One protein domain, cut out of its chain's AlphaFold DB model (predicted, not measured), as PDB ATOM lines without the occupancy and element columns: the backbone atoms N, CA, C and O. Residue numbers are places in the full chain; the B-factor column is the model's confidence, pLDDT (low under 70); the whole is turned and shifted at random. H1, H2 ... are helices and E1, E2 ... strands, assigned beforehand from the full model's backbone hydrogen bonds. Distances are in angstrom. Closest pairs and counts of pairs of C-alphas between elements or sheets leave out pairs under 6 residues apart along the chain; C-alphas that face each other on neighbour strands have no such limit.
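AT A GLANCE: This is residues 84 to 231 of the 239 residues of an uncharacterized protein of Oscillospiraceae bacterium (UniProt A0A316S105). A strongly twisted sheet of six strands curls round one helix, H3, and the long hairpin of E3 and E4 runs through the middle of the sheet and makes the longest axis. The short helices H2 and H4 pack on H3, H5 lies over the edge strand E6, and H1 grazes the sheet at the end of the long hairpin away from its turn. The printed part has 148 residues, with five named helices and six named strands in the order H1 E1 E2 H2 H3 H4 H5 E3 E4 E5 E6. The mixed sheet runs E2 E1 E3 E4 E5 E6, with E1 and E3 parallel and the other neighbours antiparallel, and the class is mixed, helices and strands. The whole is compact, with a radius of gyration of the C-alphas of 15.4 A and spans of 52 by 37 by 28 A.

IN THESE COORDINATES: Begin with the sheet at C-alpha 161, (28.399, -18.088, -44.604), where E3, residues 161 to 177, sets out; it is 38.6 A long and bends by 85 degrees at residue 164. E4, residues 180 to 194, returns over 42.5 A. E5 is residues 212 to 220, 22.2 A, and E6 is residues 223 to 230, 20.2 A, ending at C-alpha 230, (38.026, -39.552, -45.609). Look earlier for E1, residues 96 to 100, 13.5 A, and E2, residues 105 to 109, 12.5 A. Find C-alpha 119 at (49.406, -27.144, -35.279); from there H3, residues 119 to 133, runs 20.6 A. The shorter helices are H1, residues 87 to 91, H2, residues 114 to 117, H4, residues 136 to 140, and H5, residues 145 to 151, the last 10.1 A long.

HOW THE PARTS SIT: Start with E3 and E4, an antiparallel hairpin, where N 168 and O 188 are 2.9 A apart, within hydrogen-bond range. E3, E4, E5 and E6 form a meander, each strand the antiparallel neighbour of the one before. Look for N 187 and O 214 at 2.9 A between E4 and E5, and for N 225 and O 217 at 2.9 A between E5 and E6. On the other side of E3, E1 is its parallel neighbour, at 38 degrees between directions, with N 97 and O 165 at 2.9 A. E2 and E1 form an antiparallel hairpin, with N 98 and O 107 at 2.8 A. H3 is on one face of this sheet, giving two layers, helix over sheet, and the sheet curls round it. Its closest C-alphas to E6 are those of Ala 120 and Met 224, 6.0 A, and to E3 those of Ile 132 and Gln 161, 6.2 A. H2, on the same face, touches residues 121 to 125 of H3 alone, closest at the C-alphas of Met 114 and Thr 122, 5.5 A. H4 is not on the sheet; it touches residues 127 to 131 of H3 alone, closest at the C-alphas of Arg 130 and Tyr 139, 5.5 A. H5 lies over E6 at a height over the sheet of 8.4 A and runs along the strands, at 12 degrees to E6 on the local plane; the C-alphas of Tyr 147 and Asp 227 are closest, 5.7 A. H3 and H5 are apart. H1 only grazes the sheet, with residues 88 to 91. In H1, H3, H4 and H5 every O i to N i+4 pair is within hydrogen-bond range; H2 is too short for such a pair.

THE WHOLE: The two C-alphas farthest apart are those of Lys 87 and Gly 179, 52.9 A. The printed part has no cut. The link E4 to E5, residues 195 to 211, is long. The mean pLDDT of the printed part is 95.2, and no printed residue is under 70.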
ATOM      1  N   MET A  84      30.559 -10.042 -44.219       97.12
ATOM      2  CA  MET A  84      30.804  -9.388 -42.927       97.12
ATOM      3  C   MET A  84      29.941  -8.139 -42.716       97.12
ATOM      4  O   MET A  84      29.993  -7.538 -41.643       97.12
ATOM      5  N   LYS A  85      29.138  -7.748 -43.713       97.62
ATOM      6  CA  LYS A  85      28.122  -6.689 -43.618       97.62
ATOM      7  C   LYS A  85      26.691  -7.232 -43.560       97.62
ATOM      8  O   LYS A  85      25.764  -6.451 -43.341       97.62
ATOM      9  N   ASP A  86      26.499  -8.540 -43.734       97.44
ATOM     10  CA  ASP A  86      25.189  -9.188 -43.675       97.44
ATOM     11  C   ASP A  86      24.739  -9.372 -42.222       97.44
ATOM     12  O   ASP A  86      25.289 -10.177 -41.475       97.44
ATOM     13  N   LYS A  87      23.701  -8.639 -41.814       97.56
ATOM     14  CA  LYS A  87      23.166  -8.714 -40.448       97.56
ATOM     15  C   LYS A  87      22.606 -10.091 -40.104       97.56
ATOM     16  O   LYS A  87      22.747 -10.509 -38.956       97.56
ATOM     17  N   ASP A  88      22.006 -10.782 -41.068       97.00
ATOM     18  CA  ASP A  88      21.418 -12.096 -40.836       97.00
ATOM     19  C   ASP A  88      22.530 -13.112 -40.596       97.00
ATOM     20  O   ASP A  88      22.498 -13.831 -39.598       97.00
ATOM     21  N   TYR A  89      23.576 -13.095 -41.426       97.31
ATOM     22  CA  TYR A  89      24.755 -13.931 -41.205       97.31
ATOM     23  C   TYR A  89      25.433 -13.630 -39.864       97.31
ATOM     24  O   TYR A  89      25.764 -14.539 -39.101       97.31
ATOM     25  N   LEU A  90      25.626 -12.348 -39.548       97.38
ATOM     26  CA  LEU A  90      26.284 -11.933 -38.312       97.38
ATOM     27  C   LEU A  90      25.508 -12.337 -37.050       97.38
ATOM     28  O   LEU A  90      26.135 -12.439 -35.995       97.38
ATOM     29  N   SER A  91      24.195 -12.578 -37.157       97.44
ATOM     30  CA  SER A  91      23.341 -13.035 -36.056       97.44
ATOM     31  C   SER A  91      23.498 -14.525 -35.717       97.44
ATOM     32  O   SER A  91      23.103 -14.949 -34.631       97.44
ATOM     33  N   LEU A  92      24.097 -15.315 -36.614       97.75
ATOM     34  CA  LEU A  92      24.306 -16.749 -36.421       97.75
ATOM     35  C   LEU A  92      25.475 -17.044 -35.474       97.75
ATOM     36  O   LEU A  92      26.397 -16.242 -35.296       97.75
ATOM     37  N   ASN A  93      25.477 -18.257 -34.914       97.56
ATOM     38  CA  ASN A  93      26.600 -18.757 -34.131       97.56
ATOM     39  C   ASN A  93      27.792 -19.105 -35.039       97.56
ATOM     40  O   ASN A  93      27.887 -20.202 -35.587       97.56
ATOM     41  N   ARG A  94      28.717 -18.155 -35.180       97.19
ATOM     42  CA  ARG A  94      29.931 -18.282 -36.006       97.19
ATOM     43  C   ARG A  94      31.180 -18.648 -35.195       97.19
ATOM     44  O   ARG A  94      32.292 -18.548 -35.710       97.19
ATOM     45  N   VAL A  95      31.017 -19.018 -33.924       97.69
ATOM     46  CA  VAL A  95      32.127 -19.468 -33.074       97.69
ATOM     47  C   VAL A  95      32.631 -20.816 -33.586       97.69
ATOM     48  O   VAL A  95      31.836 -21.698 -33.908       97.69
ATOM     49  N   VAL A  96      33.954 -20.978 -33.653       98.56
ATOM     50  CA  VAL A  96      34.582 -22.264 -33.967       98.56
ATOM     51  C   VAL A  96      34.795 -23.014 -32.662       98.56
ATOM     52  O   VAL A  96      35.603 -22.596 -31.841       98.56
ATOM     53  N   MET A  97      34.076 -24.110 -32.452       98.50
ATOM     54  CA  MET A  97      34.271 -24.965 -31.283       98.50
ATOM     55  C   MET A  97      35.333 -26.026 -31.566       98.50
ATOM     56  O   MET A  97      35.352 -26.620 -32.642       98.50
ATOM     57  N   TYR A  98      36.190 -26.293 -30.588       98.38
ATOM     58  CA  TYR A  98      37.103 -27.430 -30.580       98.38
ATOM     59  C   TYR A  98      36.700 -28.419 -29.496       98.38
ATOM     60  O   TYR A  98      36.468 -28.035 -28.351       98.38
ATOM     61  N   GLU A  99      36.664 -29.697 -29.857       97.56
ATOM     62  CA  GLU A  99      36.342 -30.799 -28.961       97.56
ATOM     63  C   GLU A  99      37.441 -31.860 -28.991       97.56
ATOM     64  O   GLU A  99      37.899 -32.298 -30.050       97.56
ATOM     65  N   ASN A 100      37.820 -32.331 -27.805       94.25
ATOM     66  CA  ASN A 100      38.668 -33.501 -27.627       94.25
ATOM     67  C   ASN A 100      37.972 -34.497 -26.685       94.25
ATOM     68  O   ASN A 100      38.180 -34.443 -25.467       94.25
ATOM     69  N   PRO A 101      37.150 -35.415 -27.229       89.62
ATOM     70  CA  PRO A 101      36.397 -36.383 -26.434       89.62
ATOM     71  C   PRO A 101      37.287 -37.285 -25.573       89.62
ATOM     72  O   PRO A 101      36.916 -37.605 -24.448       89.62
ATOM     73  N   ALA A 102      38.494 -37.624 -26.043       89.00
ATOM     74  CA  ALA A 102      39.451 -38.435 -25.286       89.00
ATOM     75  C   ALA A 102      39.900 -37.772 -23.968       89.00
ATOM     76  O   ALA A 102      40.358 -38.452 -23.054       89.00
ATOM     77  N   GLN A 103      39.764 -36.447 -23.867       91.06
ATOM     78  CA  GLN A 103      40.079 -35.658 -22.674       91.06
ATOM     79  C   GLN A 103      38.834 -35.034 -22.029       91.06
ATOM     80  O   GLN A 103      38.972 -34.245 -21.098       91.06
ATOM     81  N   ASN A 104      37.629 -35.363 -22.515       91.81
ATOM     82  CA  ASN A 104      36.371 -34.718 -22.128       91.81
ATOM     83  C   ASN A 104      36.461 -33.177 -22.145       91.81
ATOM     84  O   ASN A 104      36.045 -32.497 -21.207       91.81
ATOM     85  N   PHE A 105      37.078 -32.636 -23.198       93.81
ATOM     86  CA  PHE A 105      37.399 -31.217 -23.315       93.81
ATOM     87  C   PHE A 105      36.629 -30.569 -24.467       93.81
ATOM     88  O   PHE A 105      36.544 -31.138 -25.556       93.81
ATOM     89  N   SER A 106      36.106 -29.365 -24.234       96.50
ATOM     90  CA  SER A 106      35.462 -28.529 -25.248       96.50
ATOM     91  C   SER A 106      35.739 -27.055 -24.961       96.50
ATOM     92  O   SER A 106      35.667 -26.627 -23.808       96.50
ATOM     93  N   THR A 107      36.072 -26.281 -25.993       98.00
ATOM     94  CA  THR A 107      36.341 -24.841 -25.877       98.00
ATOM     95  C   THR A 107      36.054 -24.107 -27.184       98.00
ATOM     96  O   THR A 107      36.076 -24.703 -28.261       98.00
ATOM     97  N   SER A 108      35.824 -22.798 -27.106       97.94
ATOM     98  CA  SER A 108      35.801 -21.926 -28.279       97.94
ATOM     99  C   SER A 108      37.222 -21.583 -28.722       97.94
ATOM    100  O   SER A 108      38.062 -21.222 -27.896       97.94
ATOM    101  N   LEU A 109      37.467 -21.640 -30.025       98.06
ATOM    102  CA  LEU A 109      38.706 -21.200 -30.646       98.06
ATOM    103  C   LEU A 109      38.607 -19.759 -31.141       98.06
ATOM    104  O   LEU A 109      37.599 -19.345 -31.720       98.06
ATOM    105  N   ASP A 110      39.712 -19.043 -31.003       96.31
ATOM    106  CA  ASP A 110      39.963 -17.758 -31.633       96.31
ATOM    107  C   ASP A 110      41.446 -17.620 -32.021       96.31
ATOM    108  O   ASP A 110      42.261 -18.525 -31.826       96.31
ATOM    109  N   SER A 111      41.807 -16.469 -32.595       93.94
ATOM    110  CA  SER A 111      43.188 -16.184 -32.998       93.94
ATOM    111  C   SER A 111      44.181 -16.076 -31.836       93.94
ATOM    112  O   SER A 111      45.379 -16.024 -32.084       93.94
ATOM    113  N   GLY A 112      43.702 -15.965 -30.598       95.81
ATOM    114  CA  GLY A 112      44.521 -15.857 -29.398       95.81
ATOM    115  C   GLY A 112      44.844 -17.201 -28.747       95.81
ATOM    116  O   GLY A 112      45.858 -17.272 -28.063       95.81
ATOM    117  N   ASN A 113      44.033 -18.246 -28.959       96.50
ATOM    118  CA  ASN A 113      44.180 -19.520 -28.238       96.50
ATOM    119  C   ASN A 113      44.393 -20.768 -29.114       96.50
ATOM    120  O   ASN A 113      44.813 -21.802 -28.604       96.50
ATOM    121  N   MET A 114      44.128 -20.714 -30.422       95.19
ATOM    122  CA  MET A 114      44.153 -21.901 -31.300       95.19
ATOM    123  C   MET A 114      45.479 -22.679 -31.273       95.19
ATOM    124  O   MET A 114      45.479 -23.908 -31.347       95.19
ATOM    125  N   GLU A 115      46.602 -21.969 -31.137       96.44
ATOM    126  CA  GLU A 115      47.946 -22.547 -31.157       96.44
ATOM    127  C   GLU A 115      48.231 -23.402 -29.915       96.44
ATOM    128  O   GLU A 115      49.003 -24.358 -29.996       96.44
ATOM    129  N   GLU A 116      47.542 -23.144 -28.798       96.75
ATOM    130  CA  GLU A 116      47.656 -23.926 -27.560       96.75
ATOM    131  C   GLU A 116      47.194 -25.382 -27.747       96.75
ATOM    132  O   GLU A 116      47.615 -26.278 -27.013       96.75
ATOM    133  N   PHE A 117      46.362 -25.646 -28.761       95.44
ATOM    134  CA  PHE A 117      45.799 -26.971 -29.048       95.44
ATOM    135  C   PHE A 117      46.555 -27.738 -30.152       95.44
ATOM    136  O   PHE A 117      46.186 -28.874 -30.500       95.44
ATOM    137  N   GLY A 118      47.651 -27.154 -30.645       95.12
ATOM    138  CA  GLY A 118      48.597 -27.747 -31.586       95.12
ATOM    139  C   GLY A 118      48.354 -27.376 -33.050       95.12
ATOM    140  O   GLY A 118      47.269 -26.955 -33.447       95.12
ATOM    141  N   GLU A 119      49.377 -27.600 -33.880       96.25
ATOM    142  CA  GLU A 119      49.406 -27.144 -35.279       96.25
ATOM    143  C   GLU A 119      48.213 -27.619 -36.113       96.25
ATOM    144  O   GLU A 119      47.685 -26.856 -36.916       96.25
ATOM    145  N   ALA A 120      47.741 -28.854 -35.911       97.50
ATOM    146  CA  ALA A 120      46.599 -29.371 -36.664       97.50
ATOM    147  C   ALA A 120      45.313 -28.572 -36.395       97.50
ATOM    148  O   ALA A 120      44.543 -28.310 -37.319       97.50
ATOM    149  N   VAL A 121      45.101 -28.141 -35.146       98.00
ATOM    150  CA  VAL A 121      43.952 -27.302 -34.777       98.00
ATOM    151  C   VAL A 121      44.098 -25.920 -35.407       98.00
ATOM    152  O   VAL A 121      43.137 -25.417 -35.984       98.00
ATOM    153  N   THR A 122      45.305 -25.349 -35.406       98.31
ATOM    154  CA  THR A 122      45.601 -24.087 -36.098       98.31
ATOM    155  C   THR A 122      45.341 -24.176 -37.604       98.31
ATOM    156  O   THR A 122      44.750 -23.262 -38.181       98.31
ATOM    157  N   VAL A 123      45.732 -25.270 -38.266       98.44
ATOM    158  CA  VAL A 123      45.474 -25.490 -39.702       98.44
ATOM    159  C   VAL A 123      43.976 -25.562 -39.981       98.44
ATOM    160  O   VAL A 123      43.500 -24.889 -40.893       98.44
ATOM    161  N   LEU A 124      43.215 -26.314 -39.184       98.69
ATOM    162  CA  LEU A 124      41.765 -26.435 -39.355       98.69
ATOM    163  C   LEU A 124      41.023 -25.133 -39.043       98.69
ATOM    164  O   LEU A 124      40.121 -24.749 -39.786       98.69
ATOM    165  N   TYR A 125      41.420 -24.414 -37.995       98.56
ATOM    166  CA  TYR A 125      40.881 -23.088 -37.711       98.56
ATOM    167  C   TYR A 125      41.132 -22.141 -38.890       98.56
ATOM    168  O   TYR A 125      40.209 -21.486 -39.379       98.56
ATOM    169  N   ASN A 126      42.357 -22.128 -39.421       98.56
ATOM    170  CA  ASN A 126      42.688 -21.345 -40.606       98.56
ATOM    171  C   ASN A 126      41.884 -21.788 -41.830       98.56
ATOM    172  O   ASN A 126      41.400 -20.922 -42.550       98.56
ATOM    173  N   MET A 127      41.668 -23.088 -42.040       98.62
ATOM    174  CA  MET A 127      40.813 -23.602 -43.114       98.62
ATOM    175  C   MET A 127      39.421 -22.968 -43.055       98.62
ATOM    176  O   MET A 127      38.984 -22.373 -44.038       98.62
ATOM    177  N   ILE A 128      38.766 -23.003 -41.889       98.62
ATOM    178  CA  ILE A 128      37.459 -22.365 -41.673       98.62
ATOM    179  C   ILE A 128      37.512 -20.866 -41.994       98.62
ATOM    180  O   ILE A 128      36.645 -20.350 -42.699       98.62
ATOM    181  N   ARG A 129      38.551 -20.156 -41.536       98.38
ATOM    182  CA  ARG A 129      38.722 -18.721 -41.810       98.38
ATOM    183  C   ARG A 129      38.856 -18.420 -43.303       98.38
ATOM    184  O   ARG A 129      38.215 -17.480 -43.765       98.38
ATOM    185  N   ARG A 130      39.637 -19.205 -44.053       98.62
ATOM    186  CA  ARG A 130      39.816 -19.016 -45.506       98.62
ATOM    187  C   ARG A 130      38.523 -19.268 -46.275       98.62
ATOM    188  O   ARG A 130      38.216 -18.500 -47.179       98.62
ATOM    189  N   ILE A 131      37.738 -20.269 -45.867       98.50
ATOM    190  CA  ILE A 131      36.421 -20.551 -46.456       98.50
ATOM    191  C   ILE A 131      35.473 -19.358 -46.257       98.50
ATOM    192  O   ILE A 131      34.887 -18.856 -47.214       98.50
ATOM    193  N   ILE A 132      35.382 -18.849 -45.024       98.38
ATOM    194  CA  ILE A 132      34.561 -17.674 -44.692       98.38
ATOM    195  C   ILE A 132      35.012 -16.440 -45.490       98.38
ATOM    196  O   ILE A 132      34.185 -15.662 -45.954       98.38
ATOM    197  N   GLN A 133      36.321 -16.259 -45.673       98.12
ATOM    198  CA  GLN A 133      36.903 -15.106 -46.364       98.12
ATOM    199  C   GLN A 133      36.896 -15.210 -47.896       98.12
ATOM    200  O   GLN A 133      37.253 -14.233 -48.548       98.12
ATOM    201  N   GLY A 134      36.524 -16.354 -48.482       98.12
ATOM    202  CA  GLY A 134      36.674 -16.561 -49.927       98.12
ATOM    203  C   GLY A 134      38.144 -16.607 -50.382       98.12
ATOM    204  O   GLY A 134      38.443 -16.345 -51.543       98.12
ATOM    205  N   ASP A 135      39.086 -16.884 -49.472       98.44
ATOM    206  CA  ASP A 135      40.524 -16.855 -49.762       98.44
ATOM    207  C   ASP A 135      41.002 -18.204 -50.304       98.44
ATOM    208  O   ASP A 135      41.485 -19.073 -49.571       98.44
ATOM    209  N   THR A 136      40.852 -18.369 -51.615       98.06
ATOM    210  CA  THR A 136      41.208 -19.593 -52.340       98.06
ATOM    211  C   THR A 136      42.704 -19.903 -52.267       98.06
ATOM    212  O   THR A 136      43.087 -21.035 -51.969       98.06
ATOM    213  N   ASP A 137      43.566 -18.903 -52.451       98.12
ATOM    214  CA  ASP A 137      45.018 -19.097 -52.417       98.12
ATOM    215  C   ASP A 137      45.489 -19.517 -51.020       98.12
ATOM    216  O   ASP A 137      46.335 -20.400 -50.860       98.12
ATOM    217  N   GLY A 138      44.945 -18.876 -49.982       98.31
ATOM    218  CA  GLY A 138      45.192 -19.236 -48.594       98.31
ATOM    219  C   GLY A 138      44.707 -20.639 -48.266       98.31
ATOM    220  O   GLY A 138      45.425 -21.366 -47.584       98.31
ATOM    221  N   TYR A 139      43.537 -21.024 -48.776       98.56
ATOM    222  CA  TYR A 139      42.971 -22.358 -48.607       98.56
ATOM    223  C   TYR A 139      43.856 -23.440 -49.244       98.56
ATOM    224  O   TYR A 139      44.258 -24.380 -48.562       98.56
ATOM    225  N   ASN A 140      44.257 -23.269 -50.508       98.06
ATOM    226  CA  ASN A 140      45.062 -24.251 -51.248       98.06
ATOM    227  C   ASN A 140      46.450 -24.506 -50.630       98.06
ATOM    228  O   ASN A 140      47.004 -25.605 -50.751       98.06
ATOM    229  N   ARG A 141      47.001 -23.525 -49.901       97.31
ATOM    230  CA  ARG A 141      48.267 -23.661 -49.157       97.31
ATOM    231  C   ARG A 141      48.179 -24.548 -47.913       97.31
ATOM    232  O   ARG A 141      49.223 -24.923 -47.391       97.31
ATOM    233  N   LEU A 142      46.980 -24.887 -47.440       98.06
ATOM    234  CA  LEU A 142      46.787 -25.745 -46.263       98.06
ATOM    235  C   LEU A 142      46.910 -27.240 -46.578       98.06
ATOM    236  O   LEU A 142      46.885 -28.050 -45.658       98.06
ATOM    237  N   PHE A 143      47.037 -27.607 -47.853       97.94
ATOM    238  CA  PHE A 143      47.068 -28.996 -48.306       97.94
ATOM    239  C   PHE A 143      48.487 -29.500 -48.546       97.94
ATOM    240  O   PHE A 143      49.393 -28.724 -48.864       97.94
ATOM    241  N   THR A 144      48.678 -30.813 -48.454       97.12
ATOM    242  CA  THR A 144      49.935 -31.446 -48.855       97.12
ATOM    243  C   THR A 144      50.145 -31.340 -50.367       97.12
ATOM    244  O   THR A 144      49.203 -31.226 -51.161       97.12
ATOM    245  N   ASN A 145      51.404 -31.416 -50.799       94.75
ATOM    246  CA  ASN A 145      51.747 -31.525 -52.219       94.75
ATOM    247  C   ASN A 145      51.113 -32.768 -52.859       94.75
ATOM    248  O   ASN A 145      50.660 -32.716 -54.003       94.75
ATOM    249  N   ALA A 146      51.071 -33.876 -52.113       93.38
ATOM    250  CA  ALA A 146      50.454 -35.120 -52.556       93.38
ATOM    251  C   ALA A 146      48.956 -34.933 -52.842       93.38
ATOM    252  O   ALA A 146      48.495 -35.319 -53.918       93.38
ATOM    253  N   TYR A 147      48.226 -34.272 -51.936       95.75
ATOM    254  CA  TYR A 147      46.808 -33.982 -52.122       95.75
ATOM    255  C   TYR A 147      46.561 -33.129 -53.369       95.75
ATOM    256  O   TYR A 147      45.760 -33.518 -54.220       95.75
ATOM    257  N   ARG A 148      47.285 -32.008 -53.517       95.06
ATOM    258  CA  ARG A 148      47.139 -31.116 -54.681       95.06
ATOM    259  C   ARG A 148      47.453 -31.820 -55.998       95.06
ATOM    260  O   ARG A 148      46.780 -31.593 -56.995       95.06
ATOM    261  N   LYS A 149      48.450 -32.707 -56.018       95.12
ATOM    262  CA  LYS A 149      48.795 -33.476 -57.221       95.12
ATOM    263  C   LYS A 149      47.700 -34.470 -57.617       95.12
ATOM    264  O   LYS A 149      47.511 -34.710 -58.805       95.12
ATOM    265  N   ALA A 150      47.023 -35.067 -56.638       95.69
ATOM    266  CA  ALA A 150      45.991 -36.072 -56.879       95.69
ATOM    267  C   ALA A 150      44.623 -35.460 -57.220       95.69
ATOM    268  O   ALA A 150      43.915 -36.005 -58.060       95.69
ATOM    269  N   ASN A 151      44.264 -34.343 -56.582       94.75
ATOM    270  CA  ASN A 151      42.917 -33.767 -56.651       94.75
ATOM    271  C   ASN A 151      42.856 -32.431 -57.402       94.75
ATOM    272  O   ASN A 151      41.768 -31.952 -57.700       94.75
ATOM    273  N   GLY A 152      44.007 -31.833 -57.710       94.81
ATOM    274  CA  GLY A 152      44.084 -30.449 -58.159       94.81
ATOM    275  C   GLY A 152      43.988 -29.458 -57.001       94.81
ATOM    276  O   GLY A 152      44.002 -29.816 -55.820       94.81
ATOM    277  N   GLU A 153      43.931 -28.184 -57.363       95.25
ATOM    278  CA  GLU A 153      43.673 -27.086 -56.438       95.25
ATOM    279  C   GLU A 153      42.181 -26.757 -56.424       95.25
ATOM    280  O   GLU A 153      41.486 -26.938 -57.424       95.25
ATOM    281  N   GLN A 154      41.690 -26.255 -55.291       96.31
ATOM    282  CA  GLN A 154      40.334 -25.731 -55.206       96.31
ATOM    283  C   GLN A 154      40.209 -24.523 -56.140       96.31
ATOM    284  O   GLN A 154      41.012 -23.588 -56.059       96.31
ATOM    285  N   GLU A 155      39.192 -24.541 -57.001       96.75
ATOM    286  CA  GLU A 155      38.845 -23.398 -57.844       96.75
ATOM    287  C   GLU A 155      38.373 -22.207 -57.002       96.75
ATOM    288  O   GLU A 155      37.959 -22.350 -55.849       96.75
ATOM    289  N   ARG A 156      38.415 -21.011 -57.594       97.50
ATOM    290  CA  ARG A 156      38.004 -19.777 -56.921       97.50
ATOM    291  C   ARG A 156      36.571 -19.886 -56.393       97.50
ATOM    292  O   ARG A 156      35.629 -20.053 -57.166       97.50
ATOM    293  N   PHE A 157      36.395 -19.655 -55.097       98.12
ATOM    294  CA  PHE A 157      35.087 -19.659 -54.436       98.12
ATOM    295  C   PHE A 157      34.764 -18.306 -53.795       98.12
ATOM    296  O   PHE A 157      35.658 -17.558 -53.401       98.12
ATOM    297  N   ALA A 158      33.474 -17.978 -53.722       97.94
ATOM    298  CA  ALA A 158      32.987 -16.777 -53.046       97.94
ATOM    299  C   ALA A 158      33.012 -16.962 -51.519       97.94
ATOM    300  O   ALA A 158      33.084 -18.092 -51.032       97.94
ATOM    301  N   MET A 159      32.914 -15.869 -50.756       98.50
ATOM    302  CA  MET A 159      32.787 -15.940 -49.295       98.50
ATOM    303  C   MET A 159      31.627 -16.862 -48.890       98.50
ATOM    304  O   MET A 159      30.536 -16.784 -49.454       98.50
ATOM    305  N   GLN A 160      31.861 -17.743 -47.916       98.06
ATOM    306  CA  GLN A 160      30.861 -18.711 -47.459       98.06
ATOM    307  C   GLN A 160      30.355 -18.367 -46.061       98.06
ATOM    308  O   GLN A 160      31.136 -18.144 -45.133       98.06
ATOM    309  N   GLN A 161      29.039 -18.400 -45.879       97.81
ATOM    310  CA  GLN A 161      28.399 -18.088 -44.604       97.81
ATOM    311  C   GLN A 161      28.380 -19.306 -43.665       97.81
ATOM    312  O   GLN A 161      27.325 -19.860 -43.350       97.81
ATOM    313  N   LEU A 162      29.564 -19.742 -43.222       98.31
ATOM    314  CA  LEU A 162      29.691 -20.863 -42.288       98.31
ATOM    315  C   LEU A 162      29.193 -20.496 -40.884       98.31
ATOM    316  O   LEU A 162      29.519 -19.417 -40.375       98.31
ATOM    317  N   TYR A 163      28.471 -21.417 -40.243       98.44
ATOM    318  CA  TYR A 163      28.017 -21.312 -38.851       98.44
ATOM    319  C   TYR A 163      27.840 -22.704 -38.205       98.44
ATOM    320  O   TYR A 163      27.995 -23.723 -38.880       98.44
ATOM    321  N   ASP A 164      27.575 -22.758 -36.893       97.81
ATOM    322  CA  ASP A 164      27.503 -24.001 -36.096       97.81
ATOM    323  C   ASP A 164      28.755 -24.886 -36.277       97.81
ATOM    324  O   ASP A 164      28.676 -26.081 -36.572       97.81
ATOM    325  N   ILE A 165      29.934 -24.272 -36.140       98.56
ATOM    326  CA  ILE A 165      31.218 -24.864 -36.531       98.56
ATOM    327  C   ILE A 165      31.829 -25.643 -35.361       98.56
ATOM    328  O   ILE A 165      32.049 -25.087 -34.284       98.56
ATOM    329  N   VAL A 166      32.165 -26.913 -35.586       98.19
ATOM    330  CA  VAL A 166      32.790 -27.803 -34.598       98.19
ATOM    331  C   VAL A 166      33.922 -28.613 -35.233       98.19
ATOM    332  O   VAL A 166      33.746 -29.235 -36.283       98.19
ATOM    333  N   LEU A 167      35.077 -28.617 -34.572       98.31
ATOM    334  CA  LEU A 167      36.261 -29.407 -34.894       98.31
ATOM    335  C   LEU A 167      36.469 -30.446 -33.786       98.31
ATOM    336  O   LEU A 167      36.919 -30.103 -32.693       98.31
ATOM    337  N   THR A 168      36.171 -31.715 -34.049       97.25
ATOM    338  CA  THR A 168      36.292 -32.786 -33.049       97.25
ATOM    339  C   THR A 168      37.500 -33.659 -33.369       97.25
ATOM    340  O   THR A 168      37.541 -34.314 -34.413       97.25
ATOM    341  N   ARG A 169      38.497 -33.700 -32.478       95.06
ATOM    342  CA  ARG A 169      39.648 -34.604 -32.619       95.06
ATOM    343  C   ARG A 169      39.191 -36.050 -32.432       95.06
ATOM    344  O   ARG A 169      38.538 -36.370 -31.443       95.06
ATOM    345  N   SER A 170      39.563 -36.921 -33.368       92.88
ATOM    346  CA  SER A 170      39.211 -38.341 -33.336       92.88
ATOM    347  C   SER A 170      40.387 -39.228 -32.954       92.88
ATOM    348  O   SER A 170      40.261 -40.038 -32.045       92.88
ATOM    349  N   ASN A 171      41.503 -39.120 -33.676       89.62
ATOM    350  CA  ASN A 171      42.631 -40.034 -33.524       89.62
ATOM    351  C   ASN A 171      43.952 -39.342 -33.870       89.62
ATOM    352  O   ASN A 171      43.977 -38.427 -34.697       89.62
ATOM    353  N   THR A 172      45.037 -39.833 -33.276       93.75
ATOM    354  CA  THR A 172      46.414 -39.503 -33.636       93.75
ATOM    355  C   THR A 172      47.187 -40.801 -33.826       93.75
ATOM    356  O   THR A 172      47.221 -41.637 -32.927       93.75
ATOM    357  N   GLU A 173      47.840 -40.950 -34.969       94.56
ATOM    358  CA  GLU A 173      48.625 -42.132 -35.322       94.56
ATOM    359  C   GLU A 173      50.026 -41.715 -35.770       94.56
ATOM    360  O   GLU A 173      50.205 -40.652 -36.360       94.56
ATOM    361  N   GLN A 174      51.028 -42.548 -35.496       94.94
ATOM    362  CA  GLN A 174      52.375 -42.377 -36.030       94.94
ATOM    363  C   GLN A 174      52.744 -43.574 -36.894       94.94
ATOM    364  O   GLN A 174      52.691 -44.715 -36.442       94.94
ATOM    365  N   VAL A 175      53.159 -43.296 -38.125       93.75
ATOM    366  CA  VAL A 175      53.543 -44.295 -39.122       93.75
ATOM    367  C   VAL A 175      54.966 -44.003 -39.578       93.75
ATOM    368  O   VAL A 175      55.365 -42.849 -39.703       93.75
ATOM    369  N   THR A 176      55.755 -45.049 -39.821       92.88
ATOM    370  CA  THR A 176      57.072 -44.888 -40.449       92.88
ATOM    371  C   THR A 176      56.931 -45.022 -41.960       92.88
ATOM    372  O   THR A 176      56.665 -46.109 -42.465       92.88
ATOM    373  N   GLU A 177      57.143 -43.927 -42.686       89.38
ATOM    374  CA  GLU A 177      57.105 -43.870 -44.149       89.38
ATOM    375  C   GLU A 177      58.492 -43.511 -44.672       89.38
ATOM    376  O   GLU A 177      59.064 -42.495 -44.288       89.38
ATOM    377  N   ASN A 178      59.060 -44.346 -45.546       86.88
ATOM    378  CA  ASN A 178      60.379 -44.106 -46.151       86.88
ATOM    379  C   ASN A 178      61.494 -43.785 -45.125       86.88
ATOM    380  O   ASN A 178      62.408 -43.017 -45.411       86.88
ATOM    381  N   GLY A 179      61.413 -44.371 -43.924       85.94
ATOM    382  CA  GLY A 179      62.377 -44.154 -42.838       85.94
ATOM    383  C   GLY A 179      62.156 -42.886 -42.000       85.94
ATOM    384  O   GLY A 179      62.930 -42.651 -41.076       85.94
ATOM    385  N   ALA A 180      61.113 -42.099 -42.277       89.12
ATOM    386  CA  ALA A 180      60.707 -40.942 -41.482       89.12
ATOM    387  C   ALA A 180      59.420 -41.232 -40.693       89.12
ATOM    388  O   ALA A 180      58.541 -41.953 -41.164       89.12
ATOM    389  N   ILE A 181      59.299 -40.659 -39.493       92.25
ATOM    390  CA  ILE A 181      58.070 -40.745 -38.694       92.25
ATOM    391  C   ILE A 181      57.094 -39.673 -39.183       92.25
ATOM    392  O   ILE A 181      57.368 -38.478 -39.066       92.25
ATOM    393  N   VAL A 182      55.941 -40.111 -39.674       95.56
ATOM    394  CA  VAL A 182      54.813 -39.267 -40.070       95.56
ATOM    395  C   VAL A 182      53.724 -39.402 -39.013       95.56
ATOM    396  O   VAL A 182      53.284 -40.502 -38.689       95.56
ATOM    397  N   THR A 183      53.294 -38.278 -38.449       95.94
ATOM    398  CA  THR A 183      52.157 -38.207 -37.529       95.94
ATOM    399  C   THR A 183      50.913 -37.817 -38.307       95.94
ATOM    400  O   THR A 183      50.875 -36.744 -38.903       95.94
ATOM    401  N   TYR A 184      49.888 -38.659 -38.249       96.56
ATOM    402  CA  TYR A 184      48.554 -38.388 -38.758       96.56
ATOM    403  C   TYR A 184      47.636 -37.946 -37.624       96.56
ATOM    404  O   TYR A 184      47.607 -38.569 -36.565       96.56
ATOM    405  N   GLN A 185      46.855 -36.892 -37.846       96.75
ATOM    406  CA  GLN A 185      45.791 -36.469 -36.937       96.75
ATOM    407  C   GLN A 185      44.468 -36.394 -37.690       96.75
ATOM    408  O   GLN A 185      44.367 -35.737 -38.724       96.75
ATOM    409  N   THR A 186      43.454 -37.068 -37.157       96.62
ATOM    410  CA  THR A 186      42.128 -37.183 -37.772       96.62
ATOM    411  C   THR A 186      41.114 -36.362 -36.992       96.62
ATOM    412  O   THR A 186      41.022 -36.484 -35.766       96.62
ATOM    413  N   PHE A 187      40.328 -35.563 -37.706       97.00
ATOM    414  CA  PHE A 187      39.287 -34.712 -37.141       97.00
ATOM    415  C   PHE A 187      37.962 -34.897 -37.871       97.00
ATOM    416  O   PHE A 187      37.930 -34.999 -39.095       97.00
ATOM    417  N   TYR A 188      36.864 -34.854 -37.122       95.81
ATOM    418  CA  TYR A 188      35.542 -34.601 -37.680       95.81
ATOM    419  C   TYR A 188      35.325 -33.092 -37.732       95.81
ATOM    420  O   TYR A 188      35.348 -32.415 -36.703       95.81
ATOM    421  N   VAL A 189      35.121 -32.563 -38.933       96.75
ATOM    422  CA  VAL A 189      34.823 -31.151 -39.164       96.75
ATOM    423  C   VAL A 189      33.359 -31.025 -39.534       96.75
ATOM    424  O   VAL A 189      32.898 -31.607 -40.519       96.75
ATOM    425  N   ARG A 190      32.623 -30.266 -38.729       95.69
ATOM    426  CA  ARG A 190      31.185 -30.067 -38.861       95.69
ATOM    427  C   ARG A 190      30.873 -28.580 -38.917       95.69
ATOM    428  O   ARG A 190      31.386 -27.817 -38.110       95.69
ATOM    429  N   TYR A 191      30.027 -28.185 -39.854       97.12
ATOM    430  CA  TYR A 191      29.477 -26.839 -39.956       97.12
ATOM    431  C   TYR A 191      28.222 -26.881 -40.827       97.12
ATOM    432  O   TYR A 191      27.976 -27.866 -41.532       97.12
ATOM    433  N   LYS A 192      27.461 -25.792 -40.793       96.56
ATOM    434  CA  LYS A 192      26.397 -25.481 -41.745       96.56
ATOM    435  C   LYS A 192      26.811 -24.317 -42.635       96.56
ATOM    436  O   LYS A 192      27.683 -23.532 -42.256       96.56
ATOM    437  N   ILE A 193      26.184 -24.209 -43.802       96.50
ATOM    438  CA  ILE A 193      26.356 -23.080 -44.721       96.50
ATOM    439  C   ILE A 193      24.992 -22.424 -44.918       96.50
ATOM    440  O   ILE A 193      24.086 -23.064 -45.445       96.50
ATOM    441  N   ARG A 194      24.853 -21.158 -44.516       96.12
ATOM    442  CA  ARG A 194      23.688 -20.350 -44.897       96.12
ATOM    443  C   ARG A 194      23.859 -19.876 -46.341       96.12
ATOM    444  O   ARG A 194      24.954 -19.475 -46.725       96.12
ATOM    445  N   LEU A 195      22.787 -19.883 -47.125       94.81
ATOM    446  CA  LEU A 195      22.763 -19.458 -48.525       94.81
ATOM    447  C   LEU A 195      23.930 -20.056 -49.321       94.81
ATOM    448  O   LEU A 195      24.680 -19.331 -49.977       94.81
ATOM    449  N   ASN A 196      24.114 -21.381 -49.232       95.75
ATOM    450  CA  ASN A 196      25.194 -22.033 -49.965       95.75
ATOM    451  C   ASN A 196      25.086 -21.701 -51.462       95.75
ATOM    452  O   ASN A 196      24.078 -21.993 -52.110       95.75
ATOM    453  N   ASN A 197      26.139 -21.092 -52.003       94.06
ATOM    454  CA  ASN A 197      26.218 -20.676 -53.402       94.06
ATOM    455  C   ASN A 197      26.870 -21.734 -54.307       94.06
ATOM    456  O   ASN A 197      27.047 -21.514 -55.499       94.06
ATOM    457  N   GLY A 198      27.260 -22.883 -53.747       94.06
ATOM    458  CA  GLY A 198      27.785 -24.015 -54.506       94.06
ATOM    459  C   GLY A 198      29.217 -23.843 -55.018       94.06
ATOM    460  O   GLY A 198      29.764 -24.792 -55.568       94.06
ATOM    461  N   THR A 199      29.861 -22.684 -54.825       96.50
ATOM    462  CA  THR A 199      31.237 -22.464 -55.317       96.50
ATOM    463  C   THR A 199      32.301 -23.149 -54.467       96.50
ATOM    464  O   THR A 199      33.365 -23.490 -54.974       96.50
ATOM    465  N   PHE A 200      32.021 -23.363 -53.177       96.25
ATOM    466  CA  PHE A 200      32.924 -24.072 -52.271       96.25
ATOM    467  C   PHE A 200      32.537 -25.545 -52.104       96.25
ATOM    468  O   PHE A 200      33.373 -26.430 -52.275       96.25
ATOM    469  N   ARG A 201      31.267 -25.818 -51.782       93.25
ATOM    470  CA  ARG A 201      30.741 -27.181 -51.645       93.25
ATOM    471  C   ARG A 201      29.445 -27.347 -52.410       93.25
ATOM    472  O   ARG A 201      28.486 -26.619 -52.175       93.25
ATOM    473  N   THR A 202      29.413 -28.353 -53.271       91.81
ATOM    474  CA  THR A 202      28.248 -28.732 -54.082       91.81
ATOM    475  C   THR A 202      27.463 -29.895 -53.483       91.81
ATOM    476  O   THR A 202      26.440 -30.308 -54.021       91.81
ATOM    477  N   ASP A 203      27.936 -30.444 -52.372       89.50
ATOM    478  CA  ASP A 203      27.353 -31.617 -51.747       89.50
ATOM    479  C   ASP A 203      26.527 -31.284 -50.502       89.50
ATOM    480  O   ASP A 203      25.991 -32.208 -49.922       89.50
ATOM    481  N   ILE A 204      26.396 -30.022 -50.086       89.56
ATOM    482  CA  ILE A 204      25.671 -29.600 -48.873       89.56
ATOM    483  C   ILE A 204      24.615 -28.541 -49.216       89.56
ATOM    484  O   ILE A 204      24.911 -27.594 -49.938       89.56
ATOM    485  N   GLY A 205      23.381 -28.690 -48.734       87.12
ATOM    486  CA  GLY A 205      22.320 -27.700 -48.937       87.12
ATOM    487  C   GLY A 205      22.425 -26.477 -48.025       87.12
ATOM    488  O   GLY A 205      23.296 -26.397 -47.160       87.12
ATOM    489  N   ASP A 206      21.498 -25.537 -48.212       88.44
ATOM    490  CA  ASP A 206      21.279 -24.430 -47.276       88.44
ATOM    491  C   ASP A 206      20.856 -24.963 -45.899       88.44
ATOM    492  O   ASP A 206      20.013 -25.858 -45.815       88.44
ATOM    493  N   ASP A 207      21.481 -24.453 -44.836       86.06
ATOM    494  CA  ASP A 207      21.294 -24.866 -43.434       86.06
ATOM    495  C   ASP A 207      21.541 -26.360 -43.134       86.06
ATOM    496  O   ASP A 207      21.364 -26.830 -42.002       86.06
ATOM    497  N   GLU A 208      22.017 -27.118 -44.121       87.31
ATOM    498  CA  GLU A 208      22.376 -28.516 -43.959       87.31
ATOM    499  C   GLU A 208      23.762 -28.643 -43.329       87.31
ATOM    500  O   GLU A 208      24.634 -27.787 -43.467       87.31
ATOM    501  N   CYS A 209      23.970 -29.751 -42.628       88.25
ATOM    502  CA  CYS A 209      25.241 -30.118 -42.038       88.25
ATOM    503  C   CYS A 209      25.688 -31.465 -42.612       88.25
ATOM    504  O   CYS A 209      25.105 -32.503 -42.294       88.25
ATOM    505  N   ARG A 210      26.774 -31.457 -43.388       88.62
ATOM    506  CA  ARG A 210      27.447 -32.669 -43.872       88.62
ATOM    507  C   ARG A 210      28.890 -32.707 -43.369       88.62
ATOM    508  O   ARG A 210      29.741 -32.021 -43.954       88.62
ATOM    509  N   PRO A 211      29.161 -33.456 -42.283       90.56
ATOM    510  CA  PRO A 211      30.496 -33.556 -41.708       90.56
ATOM    511  C   PRO A 211      31.522 -34.080 -42.715       90.56
ATOM    512  O   PRO A 211      31.185 -34.830 -43.628       90.56
ATOM    513  N   GLN A 212      32.783 -33.709 -42.523       92.56
ATOM    514  CA  GLN A 212      33.920 -34.231 -43.277       92.56
ATOM    515  C   GLN A 212      34.933 -34.812 -42.292       92.56
ATOM    516  O   GLN A 212      35.194 -34.208 -41.250       92.56
ATOM    517  N   ILE A 213      35.518 -35.967 -42.615       94.94
ATOM    518  CA  ILE A 213      36.700 -36.445 -41.897       94.94
ATOM    519  C   ILE A 213      37.912 -35.818 -42.567       94.94
ATOM    520  O   ILE A 213      38.163 -36.061 -43.745       94.94
ATOM    521  N   VAL A 214      38.654 -35.004 -41.826       97.75
ATOM    522  CA  VAL A 214      39.866 -34.342 -42.310       97.75
ATOM    523  C   VAL A 214      41.064 -34.996 -41.653       97.75
ATOM    524  O   VAL A 214      41.160 -35.036 -40.423       97.75
ATOM    525  N   VAL A 215      41.981 -35.500 -42.473       97.62
ATOM    526  CA  VAL A 215      43.232 -36.081 -41.998       97.62
ATOM    527  C   VAL A 215      44.374 -35.143 -42.340       97.62
ATOM    528  O   VAL A 215      44.564 -34.775 -43.499       97.62
ATOM    529  N   LEU A 216      45.137 -34.770 -41.318       98.19
ATOM    530  CA  LEU A 216      46.323 -33.940 -41.434       98.19
ATOM    531  C   LEU A 216      47.569 -34.776 -41.171       98.19
ATOM    532  O   LEU A 216      47.525 -35.707 -40.365       98.19
ATOM    533  N   CYS A 217      48.677 -34.436 -41.820       97.19
ATOM    534  CA  CYS A 217      49.969 -35.048 -41.547       97.19
ATOM    535  C   CYS A 217      51.118 -34.047 -41.651       97.19
ATOM    536  O   CYS A 217      50.976 -32.983 -42.250       97.19
ATOM    537  N   ASN A 218      52.272 -34.411 -41.094       95.19
ATOM    538  CA  ASN A 218      53.494 -33.606 -41.114       95.19
ATOM    539  C   ASN A 218      54.508 -34.044 -42.191       95.19
ATOM    540  O   ASN A 218      55.714 -33.881 -42.011       95.19
ATOM    541  N   ARG A 219      54.039 -34.643 -43.293       90.00
ATOM    542  CA  ARG A 219      54.915 -35.239 -44.319       90.00
ATOM    543  C   ARG A 219      55.750 -34.201 -45.085       90.00
ATOM    544  O   ARG A 219      56.887 -34.487 -45.445       90.00
ATOM    545  N   ASP A 220      55.205 -33.007 -45.316       84.19
ATOM    546  CA  ASP A 220      55.853 -31.956 -46.109       84.19
ATOM    547  C   ASP A 220      56.708 -31.047 -45.207       84.19
ATOM    548  O   ASP A 220      56.207 -30.122 -44.567       84.19
ATOM    549  N   ASP A 221      58.015 -31.324 -45.145       82.44
ATOM    550  CA  ASP A 221      59.010 -30.577 -44.354       82.44
ATOM    551  C   ASP A 221      58.675 -30.468 -42.853       82.44
ATOM    552  O   ASP A 221      59.026 -29.494 -42.186       82.44
ATOM    553  N   GLY A 222      57.962 -31.460 -42.311       86.06
ATOM    554  CA  GLY A 222      57.534 -31.472 -40.912       86.06
ATOM    555  C   GLY A 222      56.351 -30.552 -40.602       86.06
ATOM    556  O   GLY A 222      55.909 -30.530 -39.456       86.06
ATOM    557  N   LYS A 223      55.813 -29.819 -41.587       92.38
ATOM    558  CA  LYS A 223      54.658 -28.933 -41.397       92.38
ATOM    559  C   LYS A 223      53.368 -29.730 -41.402       92.38
ATOM    560  O   LYS A 223      53.124 -30.494 -42.336       92.38
ATOM    561  N   MET A 224      52.513 -29.501 -40.411       96.81
ATOM    562  CA  MET A 224      51.170 -30.072 -40.413       96.81
ATOM    563  C   MET A 224      50.327 -29.476 -41.552       96.81
ATOM    564  O   MET A 224      50.145 -28.262 -41.618       96.81
ATOM    565  N   LEU A 225      49.804 -30.322 -42.439       98.19
ATOM    566  CA  LEU A 225      48.970 -29.948 -43.589       98.19
ATOM    567  C   LEU A 225      47.853 -30.976 -43.799       98.19
ATOM    568  O   LEU A 225      47.970 -32.124 -43.373       98.19
ATOM    569  N   ILE A 226      46.778 -30.581 -44.478       98.31
ATOM    570  CA  ILE A 226      45.663 -31.460 -44.843       98.31
ATOM    571  C   ILE A 226      46.118 -32.426 -45.937       98.31
ATOM    572  O   ILE A 226      46.509 -32.012 -47.028       98.31
ATOM    573  N   ASP A 227      46.055 -33.719 -45.640       97.12
ATOM    574  CA  ASP A 227      46.524 -34.783 -46.525       97.12
ATOM    575  C   ASP A 227      45.401 -35.413 -47.342       97.12
ATOM    576  O   ASP A 227      45.616 -35.796 -48.489       97.12
ATOM    577  N   ARG A 228      44.207 -35.539 -46.754       95.81
ATOM    578  CA  ARG A 228      43.027 -36.108 -47.416       95.81
ATOM    579  C   ARG A 228      41.738 -35.812 -46.658       95.81
ATOM    580  O   ARG A 228      41.753 -35.494 -45.465       95.81
ATOM    581  N   PHE A 229      40.633 -36.011 -47.368       93.81
ATOM    582  CA  PHE A 229      39.304 -36.142 -46.790       93.81
ATOM    583  C   PHE A 229      38.876 -37.608 -46.849       93.81
ATOM    584  O   PHE A 229      38.852 -38.199 -47.930       93.81
ATOM    585  N   ASP A 230      38.538 -38.185 -45.699       88.00
ATOM    586  CA  ASP A 230      38.026 -39.552 -45.609       88.00
ATOM    587  C   ASP A 230      36.488 -39.556 -45.591       88.00
ATOM    588  O   ASP A 230      35.825 -38.556 -45.287       88.00
ATOM    589  N   LYS A 231      35.902 -40.706 -45.936       76.19
ATOM    590  CA  LYS A 231      34.449 -40.902 -45.892       76.19
ATOM    591  C   LYS A 231      33.968 -40.899 -44.444       76.19
ATOM    592  O   LYS A 231      34.582 -41.533 -43.591       76.19
TER     593      LYS A 231